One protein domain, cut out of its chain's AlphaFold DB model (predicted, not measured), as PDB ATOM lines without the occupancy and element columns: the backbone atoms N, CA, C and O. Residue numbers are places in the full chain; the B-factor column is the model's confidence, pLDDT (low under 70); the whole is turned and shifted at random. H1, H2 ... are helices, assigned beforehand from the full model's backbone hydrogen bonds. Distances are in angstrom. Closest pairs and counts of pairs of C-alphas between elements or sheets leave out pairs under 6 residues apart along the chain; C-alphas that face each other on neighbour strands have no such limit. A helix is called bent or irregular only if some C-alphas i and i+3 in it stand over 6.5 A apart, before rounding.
ATOM      1  N   THR A   2     -83.892 -46.269  -1.453       40.47
ATOM      2  CA  THR A   2     -84.875 -45.183  -1.323       40.47
ATOM      3  C   THR A   2     -84.255 -44.104  -0.439       40.47
ATOM      4  O   THR A   2     -84.339 -44.166   0.793       40.47
ATOM      5  N   SER A   3     -83.555 -43.147  -1.057       54.28
ATOM      6  CA  SER A   3     -83.301 -41.867  -0.405       54.28
ATOM      7  C   SER A   3     -84.664 -41.344   0.034       54.28
ATOM      8  O   SER A   3     -85.627 -41.349  -0.736       54.28
ATOM      9  N   TRP A   4     -84.794 -41.018   1.316       65.75
ATOM     10  CA  TRP A   4     -86.031 -40.411   1.774       65.75
ATOM     11  C   TRP A   4     -86.116 -39.070   1.066       65.75
ATOM     12  O   TRP A   4     -85.247 -38.219   1.249       65.75
ATOM     13  N   ARG A   5     -87.121 -38.913   0.205       78.25
ATOM     14  CA  ARG A   5     -87.419 -37.605  -0.364       78.25
ATOM     15  C   ARG A   5     -87.762 -36.688   0.805       78.25
ATOM     16  O   ARG A   5     -88.448 -37.120   1.733       78.25
ATOM     17  N   LEU A   6     -87.281 -35.447   0.767       80.69
ATOM     18  CA  LEU A   6     -87.524 -34.462   1.830       80.69
ATOM     19  C   LEU A   6     -89.026 -34.332   2.137       80.69
ATOM     20  O   LEU A   6     -89.415 -34.266   3.297       80.69
ATOM     21  N   GLU A   7     -89.871 -34.440   1.111       84.75
ATOM     22  CA  GLU A   7     -91.335 -34.483   1.219       84.75
ATOM     23  C   GLU A   7     -91.844 -35.615   2.130       84.75
ATOM     24  O   GLU A   7     -92.728 -35.407   2.956       84.75
ATOM     25  N   THR A   8     -91.267 -36.819   2.033       88.06
ATOM     26  CA  THR A   8     -91.646 -37.958   2.883       88.06
ATOM     27  C   THR A   8     -91.235 -37.732   4.337       88.06
ATOM     28  O   THR A   8     -91.971 -38.114   5.246       88.06
ATOM     29  N   LEU A   9     -90.077 -37.102   4.567       88.62
ATOM     30  CA  LEU A   9     -89.640 -36.733   5.916       88.62
ATOM     31  C   LEU A   9     -90.539 -35.655   6.522       88.62
ATOM     32  O   LEU A   9     -90.874 -35.774   7.694       88.62
ATOM     33  N   ALA A  10     -90.975 -34.667   5.738       91.75
ATOM     34  CA  ALA A  10     -91.895 -33.629   6.200       91.75
ATOM     35  C   ALA A  10     -93.243 -34.222   6.647       91.75
ATOM     36  O   ALA A  10     -93.673 -33.996   7.773       91.75
ATOM     37  N   VAL A  11     -93.852 -35.091   5.830       93.44
ATOM     38  CA  VAL A  11     -95.104 -35.780   6.203       93.44
ATOM     39  C   VAL A  11     -94.920 -36.652   7.452       93.44
ATOM     40  O   VAL A  11     -95.807 -36.736   8.304       93.44
ATOM     41  N   HIS A  12     -93.767 -37.313   7.589       93.06
ATOM     42  CA  HIS A  12     -93.466 -38.103   8.781       93.06
ATOM     43  C   HIS A  12     -93.282 -37.229  10.029       93.06
ATOM     44  O   HIS A  12     -93.760 -37.601  11.103       93.06
ATOM     45  N   ALA A  13     -92.636 -36.071   9.882       94.50
ATOM     46  CA  ALA A  13     -92.464 -35.089  10.943       94.50
ATOM     47  C   ALA A  13     -93.825 -34.617  11.472       94.50
ATOM     48  O   ALA A  13     -94.061 -34.698  12.679       94.50
ATOM     49  N   ASP A  14     -94.751 -34.254  10.579       96.38
ATOM     50  CA  ASP A  14     -96.112 -33.839  10.941       96.38
ATOM     51  C   ASP A  14     -96.859 -34.941  11.705       96.38
ATOM     52  O   ASP A  14     -97.472 -34.690  12.745       96.38
ATOM     53  N   LEU A  15     -96.766 -36.191  11.237       96.50
ATOM     54  CA  LEU A  15     -97.395 -37.335  11.902       96.50
ATOM     55  C   LEU A  15     -96.839 -37.564  13.317       96.50
ATOM     56  O   LEU A  15     -97.588 -37.933  14.224       96.50
ATOM     57  N   LEU A  16     -95.531 -37.384  13.512       95.12
ATOM     58  CA  LEU A  16     -94.895 -37.508  14.824       95.12
ATOM     59  C   LEU A  16     -95.299 -36.360  15.756       95.12
ATOM     60  O   LEU A  16     -95.636 -36.621  16.911       95.12
ATOM     61  N   GLN A  17     -95.368 -35.126  15.251       95.31
ATOM     62  CA  GLN A  17     -95.849 -33.976  16.026       95.31
ATOM     63  C   GLN A  17     -97.301 -34.160  16.475       95.31
ATOM     64  O   GLN A  17     -97.612 -33.943  17.644       95.31
ATOM     65  N   GLN A  18     -98.184 -34.648  15.593       96.44
ATOM     66  CA  GLN A  18     -99.581 -34.958  15.938       96.44
ATOM     67  C   GLN A  18     -99.706 -35.996  17.063       96.44
ATOM     68  O   GLN A  18    -100.708 -36.024  17.774       96.44
ATOM     69  N   ARG A  19     -98.692 -36.853  17.234       96.62
ATOM     70  CA  ARG A  19     -98.615 -37.859  18.304       96.62
ATOM     71  C   ARG A  19     -97.919 -37.351  19.568       96.62
ATOM     72  O   ARG A  19     -97.797 -38.118  20.519       96.62
ATOM     73  N   GLY A  20     -97.461 -36.099  19.582       94.56
ATOM     74  CA  GLY A  20     -96.681 -35.530  20.679       94.56
ATOM     75  C   GLY A  20     -95.276 -36.124  20.800       94.56
ATOM     76  O   GLY A  20     -94.709 -36.115  21.887       94.56
ATOM     77  N   ASP A  21     -94.724 -36.684  19.720       93.56
ATOM     78  CA  ASP A  21     -93.357 -37.201  19.711       93.56
ATOM     79  C   ASP A  21     -92.370 -36.060  19.381       93.56
ATOM     80  O   ASP A  21     -92.441 -35.512  18.271       93.56
ATOM     81  N   PRO A  22     -91.422 -35.713  20.280       92.25
ATOM     82  CA  PRO A  22     -90.500 -34.589  20.077       92.25
ATOM     83  C   PRO A  22     -89.634 -34.723  18.817       92.25
ATOM     84  O   PRO A  22     -89.143 -33.726  18.278       92.25
ATOM     85  N   ARG A  23     -89.470 -35.947  18.290       94.75
ATOM     86  CA  ARG A  23     -88.761 -36.188  17.026       94.75
ATOM     87  C   ARG A  23     -89.425 -35.495  15.845       94.75
ATOM     88  O   ARG A  23     -88.721 -35.130  14.911       94.75
ATOM     89  N   GLY A  24     -90.746 -35.321  15.863       96.25
ATOM     90  CA  GLY A  24     -91.456 -34.652  14.777       96.25
ATOM     91  C   GLY A  24     -91.057 -33.184  14.646       96.25
ATOM     92  O   GLY A  24     -90.818 -32.694  13.546       96.25
ATOM     93  N   GLU A  25     -90.918 -32.476  15.766       96.38
ATOM     94  CA  GLU A  25     -90.436 -31.093  15.744       96.38
ATOM     95  C   GLU A  25     -88.940 -31.024  15.439       96.38
ATOM     96  O   GLU A  25     -88.512 -30.188  14.644       96.38
ATOM     97  N   LEU A  26     -88.150 -31.955  15.983       95.50
ATOM     98  CA  LEU A  26     -86.726 -32.062  15.663       95.50
ATOM     99  C   LEU A  26     -86.498 -32.282  14.157       95.50
ATOM    100  O   LEU A  26     -85.619 -31.655  13.574       95.50
ATOM    101  N   MET A  27     -87.300 -33.135  13.516       96.00
ATOM    102  CA  MET A  27     -87.260 -33.357  12.070       96.00
ATOM    103  C   MET A  27     -87.610 -32.095  11.288       96.00
ATOM    104  O   MET A  27     -86.879 -31.745  10.367       96.00
ATOM    105  N   ALA A  28     -88.691 -31.399  11.654       95.19
ATOM    106  CA  ALA A  28     -89.083 -30.154  10.993       95.19
ATOM    107  C   ALA A  28     -87.989 -29.075  11.101       95.19
ATOM    108  O   ALA A  28     -87.715 -28.365  10.134       95.19
ATOM    109  N   LEU A  29     -87.331 -29.002  12.259       95.00
ATOM    110  CA  LEU A  29     -86.228 -28.086  12.529       95.00
ATOM    111  C   LEU A  29     -84.944 -28.457  11.762       95.00
ATOM    112  O   LEU A  29     -84.240 -27.565  11.287       95.00
ATOM    113  N   ASP A  30     -84.652 -29.752  11.606       94.06
ATOM    114  CA  ASP A  30     -83.500 -30.246  10.835       94.06
ATOM    115  C   ASP A  30     -83.711 -30.149   9.308       94.06
ATOM    116  O   ASP A  30     -82.730 -30.061   8.574       94.06
ATOM    117  N   LEU A  31     -84.960 -30.128   8.818       90.69
ATOM    118  CA  LEU A  31     -85.281 -29.962   7.390       90.69
ATOM    119  C   LEU A  31     -84.983 -28.550   6.855       90.69
ATOM    120  O   LEU A  31     -84.746 -28.399   5.659       90.69
ATOM    121  N   ASN A  32     -84.967 -27.534   7.723       91.50
ATOM    122  CA  ASN A  32     -84.599 -26.153   7.393       91.50
ATOM    123  C   ASN A  32     -83.529 -25.647   8.379       91.50
ATOM    124  O   ASN A  32     -83.830 -24.832   9.256       91.50
ATOM    125  N   PRO A  33     -82.290 -26.162   8.300       89.25
ATOM    126  CA  PRO A  33     -81.293 -25.938   9.336       89.25
ATOM    127  C   PRO A  33     -80.759 -24.499   9.317       89.25
ATOM    128  O   PRO A  33     -80.310 -24.004   8.284       89.25
ATOM    129  N   THR A  34     -80.723 -23.851  10.484       91.38
ATOM    130  CA  THR A  34     -80.084 -22.538  10.692       91.38
ATOM    131  C   THR A  34     -79.043 -22.615  11.821       91.38
ATOM    132  O   THR A  34     -79.211 -22.006  12.875       91.38
ATOM    133  N   PRO A  35     -77.936 -23.365  11.643       82.56
ATOM    134  CA  PRO A  35     -76.999 -23.684  12.729       82.56
ATOM    135  C   PRO A  35     -76.302 -22.463  13.347       82.56
ATOM    136  O   PRO A  35     -75.913 -22.503  14.518       82.56
ATOM    137  N   GLU A  36     -76.176 -21.371  12.591       87.38
ATOM    138  CA  GLU A  36     -75.624 -20.108  13.088       87.38
ATOM    139  C   GLU A  36     -76.561 -19.422  14.094       87.38
ATOM    140  O   GLU A  36     -76.108 -18.784  15.052       87.38
ATOM    141  N   ASP A  37     -77.873 -19.627  13.949       93.56
ATOM    142  CA  ASP A  37     -78.871 -19.075  14.852       93.56
ATOM    143  C   ASP A  37     -78.787 -19.753  16.231       93.56
ATOM    144  O   ASP A  37     -78.902 -20.971  16.411       93.56
ATOM    145  N   ARG A  38     -78.575 -18.927  17.257       94.62
ATOM    146  CA  ARG A  38     -78.544 -19.368  18.651       94.62
ATOM    147  C   ARG A  38     -79.907 -19.913  19.098       94.62
ATOM    148  O   ARG A  38     -79.937 -20.857  19.890       94.62
ATOM    149  N   GLY A  39     -81.008 -19.347  18.601       95.50
ATOM    150  CA  GLY A  39     -82.371 -19.801  18.887       95.50
ATOM    151  C   GLY A  39     -82.611 -21.219  18.376       95.50
ATOM    152  O   GLY A  39     -83.048 -22.079  19.143       95.50
ATOM    153  N   TRP A  40     -82.217 -21.489  17.130       95.44
ATOM    154  CA  TRP A  40     -82.259 -22.829  16.536       95.44
ATOM    155  C   TRP A  40     -81.463 -23.844  17.363       95.44
ATOM    156  O   TRP A  40     -82.006 -24.878  17.752       95.44
ATOM    157  N   ARG A  41     -80.210 -23.527  17.729       94.81
ATOM    158  CA  ARG A  41     -79.361 -24.428  18.538       94.81
ATOM    159  C   ARG A  41     -79.978 -24.746  19.897       94.81
ATOM    160  O   ARG A  41     -79.992 -25.909  20.300       94.81
ATOM    161  N   HIS A  42     -80.513 -23.739  20.592       95.81
ATOM    162  CA  HIS A  42     -81.192 -23.951  21.871       95.81
ATOM    163  C   HIS A  42     -82.456 -24.796  21.716       95.81
ATOM    164  O   HIS A  42     -82.651 -25.727  22.500       95.81
ATOM    165  N   ARG A  43     -83.297 -24.516  20.711       97.00
ATOM    166  CA  ARG A  43     -84.525 -25.288  20.488       97.00
ATOM    167  C   ARG A  43     -84.212 -26.738  20.142       97.00
ATOM    168  O   ARG A  43     -84.798 -27.642  20.732       97.00
ATOM    169  N   ARG A  44     -83.236 -26.960  19.262       96.44
ATOM    170  CA  ARG A  44     -82.759 -28.294  18.896       96.44
ATOM    171  C   ARG A  44     -82.253 -29.078  20.102       96.44
ATOM    172  O   ARG A  44     -82.646 -30.226  20.285       96.44
ATOM    173  N   GLN A  45     -81.410 -28.461  20.933       95.94
ATOM    174  CA  GLN A  45     -80.888 -29.100  22.142       95.94
ATOM    175  C   GLN A  45     -82.012 -29.446  23.125       95.94
ATOM    176  O   GLN A  45     -82.004 -30.539  23.682       95.94
ATOM    177  N   ALA A  46     -82.997 -28.560  23.302       96.69
ATOM    178  CA  ALA A  46     -84.147 -28.816  24.165       96.69
ATOM    179  C   ALA A  46     -84.980 -30.014  23.678       96.69
ATOM    180  O   ALA A  46     -85.313 -30.878  24.481       96.69
ATOM    181  N   LEU A  47     -85.247 -30.115  22.371       96.06
ATOM    182  CA  LEU A  47     -85.969 -31.252  21.779       96.06
ATOM    183  C   LEU A  47     -85.197 -32.570  21.926       96.06
ATOM    184  O   LEU A  47     -85.779 -33.613  22.219       96.06
ATOM    185  N   LEU A  48     -83.871 -32.530  21.757       94.69
ATOM    186  CA  LEU A  48     -83.011 -33.688  22.002       94.69
ATOM    187  C   LEU A  48     -83.024 -34.100  23.477       94.69
ATOM    188  O   LEU A  48     -83.093 -35.292  23.765       94.69
ATOM    189  N   ALA A  49     -82.971 -33.144  24.404       95.38
ATOM    190  CA  ALA A  49     -83.036 -33.408  25.838       95.38
ATOM    191  C   ALA A  49     -84.404 -33.962  26.263       95.38
ATOM    192  O   ALA A  49     -84.458 -34.894  27.060       95.38
ATOM    193  N   GLU A  50     -85.494 -33.446  25.695       94.75
ATOM    194  CA  GLU A  50     -86.854 -33.943  25.917       94.75
ATOM    195  C   GLU A  50     -87.013 -35.387  25.426       94.75
ATOM    196  O   GLU A  50     -87.568 -36.231  26.127       94.75
ATOM    197  N   TRP A  51     -86.476 -35.696  24.246       92.88
ATOM    198  CA  TRP A  51     -86.570 -37.034  23.667       92.88
ATOM    199  C   TRP A  51     -85.646 -38.058  24.346       92.88
ATOM    200  O   TRP A  51     -86.044 -39.197  24.592       92.88
ATOM    201  N   LEU A  52     -84.395 -37.685  24.615       90.62
ATOM    202  CA  LEU A  52     -83.322 -38.623  24.970       90.62
ATOM    203  C   LEU A  52     -82.910 -38.555  26.441       90.62
ATOM    204  O   LEU A  52     -82.191 -39.434  26.922       90.62
ATOM    205  N   GLY A  53     -83.323 -37.504  27.142       93.19
ATOM    206  CA  GLY A  53     -82.728 -37.076  28.399       93.19
ATOM    207  C   GLY A  53     -81.435 -36.283  28.186       93.19
ATOM    208  O   GLY A  53     -80.661 -36.533  27.256       93.19
ATOM    209  N   GLU A  54     -81.169 -35.355  29.106       93.69
ATOM    210  CA  GLU A  54     -80.008 -34.453  29.066       93.69
ATOM    211  C   GLU A  54     -78.662 -35.173  28.834       93.69
ATOM    212  O   GLU A  54     -77.910 -34.756  27.949       93.69
ATOM    213  N   PRO A  55     -78.340 -36.296  29.521       93.19
ATOM    214  CA  PRO A  55     -77.030 -36.930  29.359       93.19
ATOM    215  C   PRO A  55     -76.788 -37.478  27.947       93.19
ATOM    216  O   PRO A  55     -75.669 -37.406  27.434       93.19
ATOM    217  N   LEU A  56     -77.821 -38.037  27.306       89.62
ATOM    218  CA  LEU A  56     -77.709 -38.564  25.944       89.62
ATOM    219  C   LEU A  56     -77.726 -37.441  24.908       89.62
ATOM    220  O   LEU A  56     -76.957 -37.511  23.948       89.62
ATOM    221  N   ALA A  57     -78.533 -36.402  25.123       92.38
ATOM    222  CA  ALA A  57     -78.589 -35.238  24.246       92.38
ATOM    223  C   ALA A  57     -77.231 -34.527  24.150       92.38
ATOM    224  O   ALA A  57     -76.751 -34.274  23.048       92.38
ATOM    225  N   VAL A  58     -76.563 -34.279  25.281       91.38
ATOM    226  CA  VAL A  58     -75.228 -33.649  25.304       91.38
ATOM    227  C   VAL A  58     -74.178 -34.518  24.611       91.38
ATOM    228  O   VAL A  58     -73.331 -34.016  23.877       91.38
ATOM    229  N   ARG A  59     -74.224 -35.834  24.837       87.56
ATOM    230  CA  ARG A  59     -73.176 -36.756  24.387       87.56
ATOM    231  C   ARG A  59     -73.301 -37.175  22.920       87.56
ATOM    232  O   ARG A  59     -72.286 -37.486  22.306       87.56
ATOM    233  N   ALA A  60     -74.519 -37.253  22.386       89.06
ATOM    234  CA  ALA A  60     -74.791 -37.825  21.064       89.06
ATOM    235  C   ALA A  60     -75.747 -36.991  20.198       89.06
ATOM    236  O   ALA A  60     -76.088 -37.409  19.092       89.06
ATOM    237  N   GLY A  61     -76.178 -35.813  20.657       88.44
ATOM    238  CA  GLY A  61     -77.118 -34.958  19.927       88.44
ATOM    239  C   GLY A  61     -76.612 -34.471  18.564       88.44
ATOM    240  O   GLY A  61     -77.411 -34.172  17.676       88.44
ATOM    241  N   ASN A  62     -75.294 -34.436  18.368       86.56
ATOM    242  CA  ASN A  62     -74.650 -34.124  17.092       86.56
ATOM    243  C   ASN A  62     -74.683 -35.285  16.079       86.56
ATOM    244  O   ASN A  62     -74.483 -35.048  14.894       86.56
ATOM    245  N   LEU A  63     -74.917 -36.523  16.529       86.25
ATOM    246  CA  LEU A  63     -75.043 -37.707  15.664       86.25
ATOM    247  C   LEU A  63     -76.468 -37.895  15.138       86.25
ATOM    248  O   LEU A  63     -76.696 -38.634  14.179       86.25
ATOM    249  N   VAL A  64     -77.429 -37.268  15.813       92.31
ATOM    250  CA  VAL A  64     -78.833 -37.293  15.434       92.31
ATOM    251  C   VAL A  64     -79.057 -36.264  14.339       92.31
ATOM    252  O   VAL A  64     -78.706 -35.103  14.518       92.31
TER     253      VAL A  64
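What this domain is: This is residues 2 to 64 of the 413 residues of an uncharacterized protein of Myxococcus llanfairpwllgwyngyllgogerychwyrndrobwllllantysiliogogogochensis (UniProt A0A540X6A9). Three helices, H3, H2 and H1, stand side by side in a row with H2 in the middle, the chain folding back at each turn, and the short helix H4 sits crosswise to H3 beyond the row, near the part of H3 where residues 45 to 49 lie. H1 and H3 are kept apart by H2, and H4 meets H3 alone of the helices. The printed part has 63 residues with four named helices, in the order H1, H2, H3, H4 along the chain, and no named strand; the class is all helix. The whole is compact, with a radius of gyration of the C-alphas of 11.9 A, and rounded, with spans of 31 by 26 by 21 A.

Where its parts are: The longest helix by residues is H3, residues 38 to 52, with 15 residues and 20.8 A from first to last C-alpha. It runs from C-alpha 38 at (-78.544, -19.368, 18.651) to C-alpha 52 at (-83.322, -38.623, 24.970). Before it in the chain comes H2, residues 22 to 31, from Pro 22 to Leu 31, which measures 14.5 A from first to last C-alpha. H1, residues 6 to 18, begins with C-alpha 6 at (-87.524, -34.462, 1.830) and is 18.6 A long from first to last C-alpha. H4, residues 54 to 60, has 7 residues and is 10.1 A long; it ends with C-alpha 60 at (-74.791, -37.825, 21.064). No helix is bent or irregular. Residues 2 to 5 come before H1, and residues 61 to 64 follow H4.

How they stand to each other: H3 touches H2, and the closest C-alphas of the two are those of Trp 51 and Pro 22, 5.9 A apart. Their lines stand at a steep tilt of 36 degrees, only just past shallow, and they run opposite ways. H2 and H3 form a helical hairpin, their centres 9.9 A apart. H2 also touches H1, with 22 pairs of C-alphas within 8 A; the closest are those of Gly 24 and Ala 13, 4.0 A apart. H1 and H2 run opposite ways at a shallow tilt of 27 degrees and form a second helical hairpin, with 8.4 A from centre to centre. H4 touches H3, which meets it with residues 45 to 49 alone; the closest C-alphas are those of Ala 57 and Ala 49, 5.1 A apart. The lines of H3 and H4 are about perpendicular, at 75 degrees, and their centres are 10.6 A apart. H1 is apart from H3 and from H4, and H2 is apart from H4. The helix packing is only just mostly crossed: of the 3 pairs of helices that touch, 1 is at a shallow tilt. In H1, H2, H3 and H4 every pair of O of residue i and N of residue i+4 is within hydrogen-bond range.

The domain as a whole: The two C-alphas farthest apart are those of Thr 2 and Arg 38, at 33.2 A, while the first and last printed C-alphas, those of Thr 2 and Val 64, are 19.5 A apart. The printed part runs from residue 2 to residue 64 and has no cut. The link from H1 to H2 is tight, with 3 residues between them, and the link from H3 to H4 is tight, with 1 residue. The link from H2 to H3 is short, with 6 residues; no link is long. The mean pLDDT of the printed part is 90.6. The model's confidence is low, under 70, at residues 2 to 4, which lie before H1.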